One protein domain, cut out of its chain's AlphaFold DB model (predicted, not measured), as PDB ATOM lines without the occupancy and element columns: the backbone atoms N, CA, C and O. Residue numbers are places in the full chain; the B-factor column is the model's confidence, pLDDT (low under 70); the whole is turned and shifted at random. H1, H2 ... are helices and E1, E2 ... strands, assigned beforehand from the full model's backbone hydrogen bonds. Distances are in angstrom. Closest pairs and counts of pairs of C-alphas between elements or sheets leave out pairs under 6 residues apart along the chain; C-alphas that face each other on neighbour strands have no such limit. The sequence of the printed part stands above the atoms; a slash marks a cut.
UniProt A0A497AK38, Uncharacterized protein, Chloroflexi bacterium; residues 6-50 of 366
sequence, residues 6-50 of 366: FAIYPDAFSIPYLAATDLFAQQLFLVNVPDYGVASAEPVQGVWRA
ATOM      1  N   PHE A   6     -16.624  39.700 -43.308       88.19
ATOM      2  CA  PHE A   6     -15.326  39.049 -43.389       88.19
ATOM      3  C   PHE A   6     -14.589  39.497 -44.640       88.19
ATOM      4  O   PHE A   6     -15.169  39.534 -45.724       88.19
ATOM      5  N   ALA A   7     -13.304  39.810 -44.486       87.56
ATOM      6  CA  ALA A   7     -12.394  40.055 -45.594       87.56
ATOM      7  C   ALA A   7     -11.391  38.897 -45.668       87.56
ATOM      8  O   ALA A   7     -10.453  38.844 -44.871       87.56
ATOM      9  N   ILE A   8     -11.602  37.959 -46.593       82.19
ATOM     10  CA  ILE A   8     -10.791  36.735 -46.712       82.19
ATOM     11  C   ILE A   8     -10.194  36.584 -48.112       82.19
ATOM     12  O   ILE A   8     -10.655  37.180 -49.086       82.19
ATOM     13  N   TYR A   9      -9.134  35.791 -48.202       82.31
ATOM     14  CA  TYR A   9      -8.564  35.348 -49.468       82.31
ATOM     15  C   TYR A   9      -9.205  33.992 -49.800       82.31
ATOM     16  O   TYR A   9      -8.915  33.028 -49.095       82.31
ATOM     17  N   PRO A  10     -10.100  33.909 -50.799       71.06
ATOM     18  CA  PRO A  10     -10.956  32.734 -50.989       71.06
ATOM     19  C   PRO A  10     -10.165  31.478 -51.380       71.06
ATOM     20  O   PRO A  10     -10.535  30.376 -50.989       71.06
ATOM     21  N   ASP A  11      -9.048  31.658 -52.086       71.62
ATOM     22  CA  ASP A  11      -8.198  30.564 -52.570       71.62
ATOM     23  C   ASP A  11      -6.979  30.299 -51.666       71.62
ATOM     24  O   ASP A  11      -6.228  29.345 -51.877       71.62
ATOM     25  N   ALA A  12      -6.773  31.120 -50.631       62.56
ATOM     26  CA  ALA A  12      -5.634  30.980 -49.737       62.56
ATOM     27  C   ALA A  12      -5.853  29.861 -48.712       62.56
ATOM     28  O   ALA A  12      -6.812  29.880 -47.945       62.56
ATOM     29  N   PHE A  13      -4.892  28.938 -48.635       53.94
ATOM     30  CA  PHE A  13      -4.667  28.038 -47.495       53.94
ATOM     31  C   PHE A  13      -5.900  27.319 -46.943       53.94
ATOM     32  O   PHE A  13      -6.226  27.427 -45.762       53.94
ATOM     33  N   SER A  14      -6.503  26.468 -47.768       52.62
ATOM     34  CA  SER A  14      -7.353  25.394 -47.252       52.62
ATOM     35  C   SER A  14      -8.592  25.876 -46.493       52.62
ATOM     36  O   SER A  14      -9.100  25.107 -45.695       52.62
ATOM     37  N   ILE A  15      -9.146  27.054 -46.803       59.34
ATOM     38  CA  ILE A  15     -10.484  27.467 -46.342       59.34
ATOM     39  C   ILE A  15     -11.621  27.182 -47.365       59.34
ATOM     40  O   ILE A  15     -12.661  27.843 -47.282       59.34
ATOM     41  N   PRO A  16     -11.535  26.230 -48.332       62.34
ATOM     42  CA  PRO A  16     -12.690  25.974 -49.188       62.34
ATOM     43  C   PRO A  16     -13.871  25.464 -48.357       62.34
ATOM     44  O   PRO A  16     -15.006  25.644 -48.771       62.34
ATOM     45  N   TYR A  17     -13.620  24.896 -47.171       68.19
ATOM     46  CA  TYR A  17     -14.673  24.411 -46.290       68.19
ATOM     47  C   TYR A  17     -15.550  25.544 -45.734       68.19
ATOM     48  O   TYR A  17     -16.760  25.422 -45.833       68.19
ATOM     49  N   LEU A  18     -15.013  26.692 -45.276       72.50
ATOM     50  CA  LEU A  18     -15.891  27.802 -44.852       72.50
ATOM     51  C   LEU A  18     -16.603  28.441 -46.048       72.50
ATOM     52  O   LEU A  18     -17.758  28.842 -45.937       72.50
ATOM     53  N   ALA A  19     -15.929  28.531 -47.198       71.19
ATOM     54  CA  ALA A  19     -16.541  29.020 -48.433       71.19
ATOM     55  C   ALA A  19     -17.645  28.087 -48.968       71.19
ATOM     56  O   ALA A  19     -18.489  28.535 -49.739       71.19
ATOM     57  N   ALA A  20     -17.651  26.813 -48.561       78.75
ATOM     58  CA  ALA A  20     -18.691  25.840 -48.886       78.75
ATOM     59  C   ALA A  20     -19.913  25.916 -47.951       78.75
ATOM     60  O   ALA A  20     -20.851  25.145 -48.129       78.75
ATOM     61  N   THR A  21     -19.912  26.836 -46.981       87.06
ATOM     62  CA  THR A  21     -21.038  27.082 -46.068       87.06
ATOM     63  C   THR A  21     -21.797  28.351 -46.451       87.06
ATOM     64  O   THR A  21     -21.252  29.263 -47.084       87.06
ATOM     65  N   ASP A  22     -23.035  28.464 -45.979       90.12
ATOM     66  CA  ASP A  22     -23.855  29.664 -46.141       90.12
ATOM     67  C   ASP A  22     -23.277  30.881 -45.412       90.12
ATOM     68  O   ASP A  22     -23.610  32.013 -45.775       90.12
ATOM     69  N   LEU A  23     -22.354  30.683 -44.457       87.88
ATOM     70  CA  LEU A  23     -21.687  31.768 -43.732       87.88
ATOM     71  C   LEU A  23     -21.090  32.806 -44.691       87.88
ATOM     72  O   LEU A  23     -21.094  33.997 -44.381       87.88
ATOM     73  N   PHE A  24     -20.625  32.372 -45.868       85.75
ATOM     74  CA  PHE A  24     -20.070  33.231 -46.914       85.75
ATOM     75  C   PHE A  24     -20.871  33.208 -48.226       85.75
ATOM     76  O   PHE A  24     -20.336  33.548 -49.281       85.75
ATOM     77  N   ALA A  25     -22.172  32.893 -48.193       84.44
ATOM     78  CA  ALA A  25     -23.013  32.885 -49.397       84.44
ATOM     79  C   ALA A  25     -23.170  34.278 -50.040       84.44
ATOM     80  O   ALA A  25     -23.318  34.399 -51.260       84.44
ATOM     81  N   GLN A  26     -23.121  35.359 -49.248       89.50
ATOM     82  CA  GLN A  26     -23.281  36.724 -49.757       89.50
ATOM     83  C   GLN A  26     -21.934  37.428 -49.983       89.50
ATOM     84  O   GLN A  26     -21.452  38.187 -49.136       89.50
ATOM     85  N   GLN A  27     -21.361  37.259 -51.178       90.50
ATOM     86  CA  GLN A  27     -20.228  38.070 -51.638       90.50
ATOM     87  C   GLN A  27     -20.674  39.512 -51.925       90.50
ATOM     88  O   GLN A  27     -21.580  39.746 -52.725       90.50
ATOM     89  N   LEU A  28     -20.009  40.494 -51.314       92.00
ATOM     90  CA  LEU A  28     -20.286  41.914 -51.537       92.00
ATOM     91  C   LEU A  28     -19.435  42.484 -52.672       92.00
ATOM     92  O   LEU A  28     -19.967  43.137 -53.567       92.00
ATOM     93  N   PHE A  29     -18.121  42.250 -52.644       91.00
ATOM     94  CA  PHE A  29     -17.201  42.657 -53.709       91.00
ATOM     95  C   PHE A  29     -15.842  41.954 -53.590       91.00
ATOM     96  O   PHE A  29     -15.504  41.398 -52.545       91.00
ATOM     97  N   LEU A  30     -15.061  42.012 -54.673       90.56
ATOM     98  CA  LEU A  30     -13.681  41.533 -54.750       90.56
ATOM     99  C   LEU A  30     -12.726  42.707 -54.963       90.56
ATOM    100  O   LEU A  30     -13.043  43.673 -55.662       90.56
ATOM    101  N   VAL A  31     -11.540  42.598 -54.380       88.38
ATOM    102  CA  VAL A  31     -10.451  43.564 -54.472       88.38
ATOM    103  C   VAL A  31      -9.227  42.847 -55.022       88.38
ATOM    104  O   VAL A  31      -8.732  41.894 -54.423       88.38
ATOM    105  N   ASN A  32      -8.717  43.327 -56.156       88.62
ATOM    106  CA  ASN A  32      -7.388  42.937 -56.618       88.62
ATOM    107  C   ASN A  32      -6.359  43.565 -55.680       88.62
ATOM    108  O   ASN A  32      -6.393  44.779 -55.476       88.62
ATOM    109  N   VAL A  33      -5.455  42.756 -55.139       84.75
ATOM    110  CA  VAL A  33      -4.367  43.188 -54.261       84.75
ATOM    111  C   VAL A  33      -3.108  43.357 -55.116       84.75
ATOM    112  O   VAL A  33      -2.477  42.361 -55.477       84.75
ATOM    113  N   PRO A  34      -2.743  44.595 -55.508       78.44
ATOM    114  CA  PRO A  34      -1.547  44.835 -56.307       78.44
ATOM    115  C   PRO A  34      -0.306  44.498 -55.480       78.44
ATOM    116  O   PRO A  34      -0.302  44.718 -54.270       78.44
ATOM    117  N   ASP A  35       0.740  43.990 -56.131       78.31
ATOM    118  CA  ASP A  35       2.007  43.633 -55.477       78.31
ATOM    119  C   ASP A  35       1.843  42.647 -54.300       78.31
ATOM    120  O   ASP A  35       2.547  42.745 -53.292       78.31
ATOM    121  N   TYR A  36       0.900  41.698 -54.421       71.06
ATOM    122  CA  TYR A  36       0.649  40.677 -53.402       71.06
ATOM    123  C   TYR A  36       1.952  39.950 -53.021       71.06
ATOM    124  O   TYR A  36       2.741  39.526 -53.868       71.06
ATOM    125  N   GLY A  37       2.207  39.860 -51.718       69.69
ATOM    126  CA  GLY A  37       3.417  39.270 -51.149       69.69
ATOM    127  C   GLY A  37       3.077  38.354 -49.981       69.69
ATOM    128  O   GLY A  37       1.927  38.009 -49.775       69.69
ATOM    129  N   VAL A  38       4.055  37.992 -49.150       66.62
ATOM    130  CA  VAL A  38       3.848  37.018 -48.053       66.62
ATOM    131  C   VAL A  38       2.723  37.415 -47.072       66.62
ATOM    132  O   VAL A  38       2.099  36.545 -46.478       66.62
ATOM    133  N   ALA A  39       2.440  38.713 -46.913       68.62
ATOM    134  CA  ALA A  39       1.349  39.209 -46.063       68.62
ATOM    135  C   ALA A  39      -0.035  39.211 -46.750       68.62
ATOM    136  O   ALA A  39      -1.049  39.406 -46.086       68.62
ATOM    137  N   SER A  40      -0.079  39.025 -48.069       69.62
ATOM    138  CA  SER A  40      -1.277  39.021 -48.906       69.62
ATOM    139  C   SER A  40      -1.385  37.634 -49.521       69.62
ATOM    140  O   SER A  40      -0.742  37.359 -50.529       69.62
ATOM    141  N   ALA A  41      -2.119  36.737 -48.864       72.69
ATOM    142  CA  ALA A  41      -2.039  35.311 -49.167       72.69
ATOM    143  C   ALA A  41      -2.313  34.976 -50.649       72.69
ATOM    144  O   ALA A  41      -1.724  34.029 -51.154       72.69
ATOM    145  N   GLU A  42      -3.126  35.784 -51.343       78.62
ATOM    146  CA  GLU A  42      -3.446  35.664 -52.772       78.62
ATOM    147  C   GLU A  42      -3.619  37.057 -53.437       78.62
ATOM    148  O   GLU A  42      -3.767  38.064 -52.733       78.62
ATOM    149  N   PRO A  43      -3.635  37.164 -54.785       84.06
ATOM    150  CA  PRO A  43      -3.820  38.434 -55.499       84.06
ATOM    151  C   PRO A  43      -5.258  38.972 -55.458       84.06
ATOM    152  O   PRO A  43      -5.506  40.077 -55.944       84.06
ATOM    153  N   VAL A  44      -6.213  38.217 -54.906       85.56
ATOM    154  CA  VAL A  44      -7.624  38.609 -54.793       85.56
ATOM    155  C   VAL A  44      -8.094  38.420 -53.357       85.56
ATOM    156  O   VAL A  44      -8.033  37.319 -52.819       85.56
ATOM    157  N   GLN A  45      -8.607  39.490 -52.753       87.56
ATOM    158  CA  GLN A  45      -9.310  39.444 -51.474       87.56
ATOM    159  C   GLN A  45     -10.787  39.753 -51.713       87.56
ATOM    160  O   GLN A  45     -11.109  40.701 -52.427       87.56
ATOM    161  N   GLY A  46     -11.694  38.982 -51.124       86.69
ATOM    162  CA  GLY A  46     -13.120  39.294 -51.161       86.69
ATOM    163  C   GLY A  46     -13.630  39.838 -49.838       86.69
ATOM    164  O   GLY A  46     -12.990  39.687 -48.795       86.69
ATOM    165  N   VAL A  47     -14.799  40.470 -49.891       89.12
ATOM    166  CA  VAL A  47     -15.573  40.848 -48.710       89.12
ATOM    167  C   VAL A  47     -16.934  40.174 -48.774       89.12
ATOM    168  O   VAL A  47     -17.666  40.340 -49.753       89.12
ATOM    169  N   TRP A  48     -17.283  39.454 -47.715       90.19
ATOM    170  CA  TRP A  48     -18.550  38.749 -47.560       90.19
ATOM    171  C   TRP A  48     -19.326  39.309 -46.382       90.19
ATOM    172  O   TRP A  48     -18.735  39.734 -45.386       90.19
ATOM    173  N   ARG A  49     -20.654  39.302 -46.495       92.56
ATOM    174  CA  ARG A  49     -21.532  39.463 -45.338       92.56
ATOM    175  C   ARG A  49     -21.754  38.092 -44.718       92.56
ATOM    176  O   ARG A  49     -22.106  37.162 -45.438       92.56
ATOM    177  N   ALA A  50     -21.559  38.002 -43.412       91.12
ATOM    178  CA  ALA A  50     -21.745  36.768 -42.669       91.12
ATOM    179  C   ALA A  50     -23.232  36.392 -42.565       91.12
ATOM    180  O   ALA A  50     -24.047  37.244 -42.195       91.12
TER     181      ALA A  50
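Overview. This is residues 6 to 50 of the 366 residues of an uncharacterized protein of Chloroflexi bacterium (UniProt A0A497AK38). A small antiparallel sheet of three strands forms a narrow slab: E2 and E3 make a long-looped hairpin, and the short strand E1 runs beside E3. From the end of E1 the chain swings out in a wide arc off one face of the sheet, through the one-turn helix H1, and comes back to begin E2; the loop of the hairpin, residues 33 to 43, reaches past the sheet at the other end. The printed part has 45 residues, with one named helix and three named strands in the order E1, H1, E2, E3, and the sheet's order is E1, E3, E2. The class is mostly strand, though under half of the residues are in named elements, 20 of 45. The whole is compact, with a radius of gyration of the C-alphas of 10.5 A, and flat, spanning 31 by 21 by 11 A.

Along the chain. E1 is residues 6 to 8, 6.1 A from first to last C-alpha, and begins at C-alpha 6, (-15.326, 39.049, -43.389). H1 is residues 16 to 19, 5.0 A long, with C-alpha 16 at (-12.690, 25.974, -49.188). E2, the longest strand, is residues 26 to 32, 18.4 A long. E3 is residues 44 to 49, 16.8 A long, and ends at C-alpha 49, (-21.532, 39.463, -45.338).

Arrangement. E1 and E2 are the edge strands and E3 is the inner strand. E1 and E3 are antiparallel, with 159 degrees between their directions; the C-alphas of Ala 7 and Val 47 face each other at 4.5 A, and N 46 and O 8 are within hydrogen-bond range at 2.9 A. E3 and E2 are an antiparallel hairpin at 157 degrees; the C-alphas of Gly 46 and Leu 30 face each other at 4.3 A, and N 31 and O 45 are within hydrogen-bond range at 2.8 A. E1, H1 and E2 form a split strand-helix-strand unit, two strands running the same way with a helix between them along the chain and E3 between them in the sheet, and its crossover is right-handed. H1 is not on the sheet, with 2 pairs of C-alphas within 10 A, and it is apart from E3. H1 is too short for an O i to N i+4 pair; its one O i to N i+3 pair is within range.

Size, cuts and confidence. The C-alphas farthest apart, those of Asp 22 and Asp 35, are 30.8 A apart, while those of Phe 6 and Ala 50, the first and last printed, are 6.9 A apart. The printed part has no cut. The link from E2 to E3, with 11 residues, is long; those from E1 to H1 and from H1 to E2 are short. The mean pLDDT of the printed part is 79.5, and it is under 70 at residues 12 to 17, of which 16 and 17 belong to H1, and at residues 37 to 40.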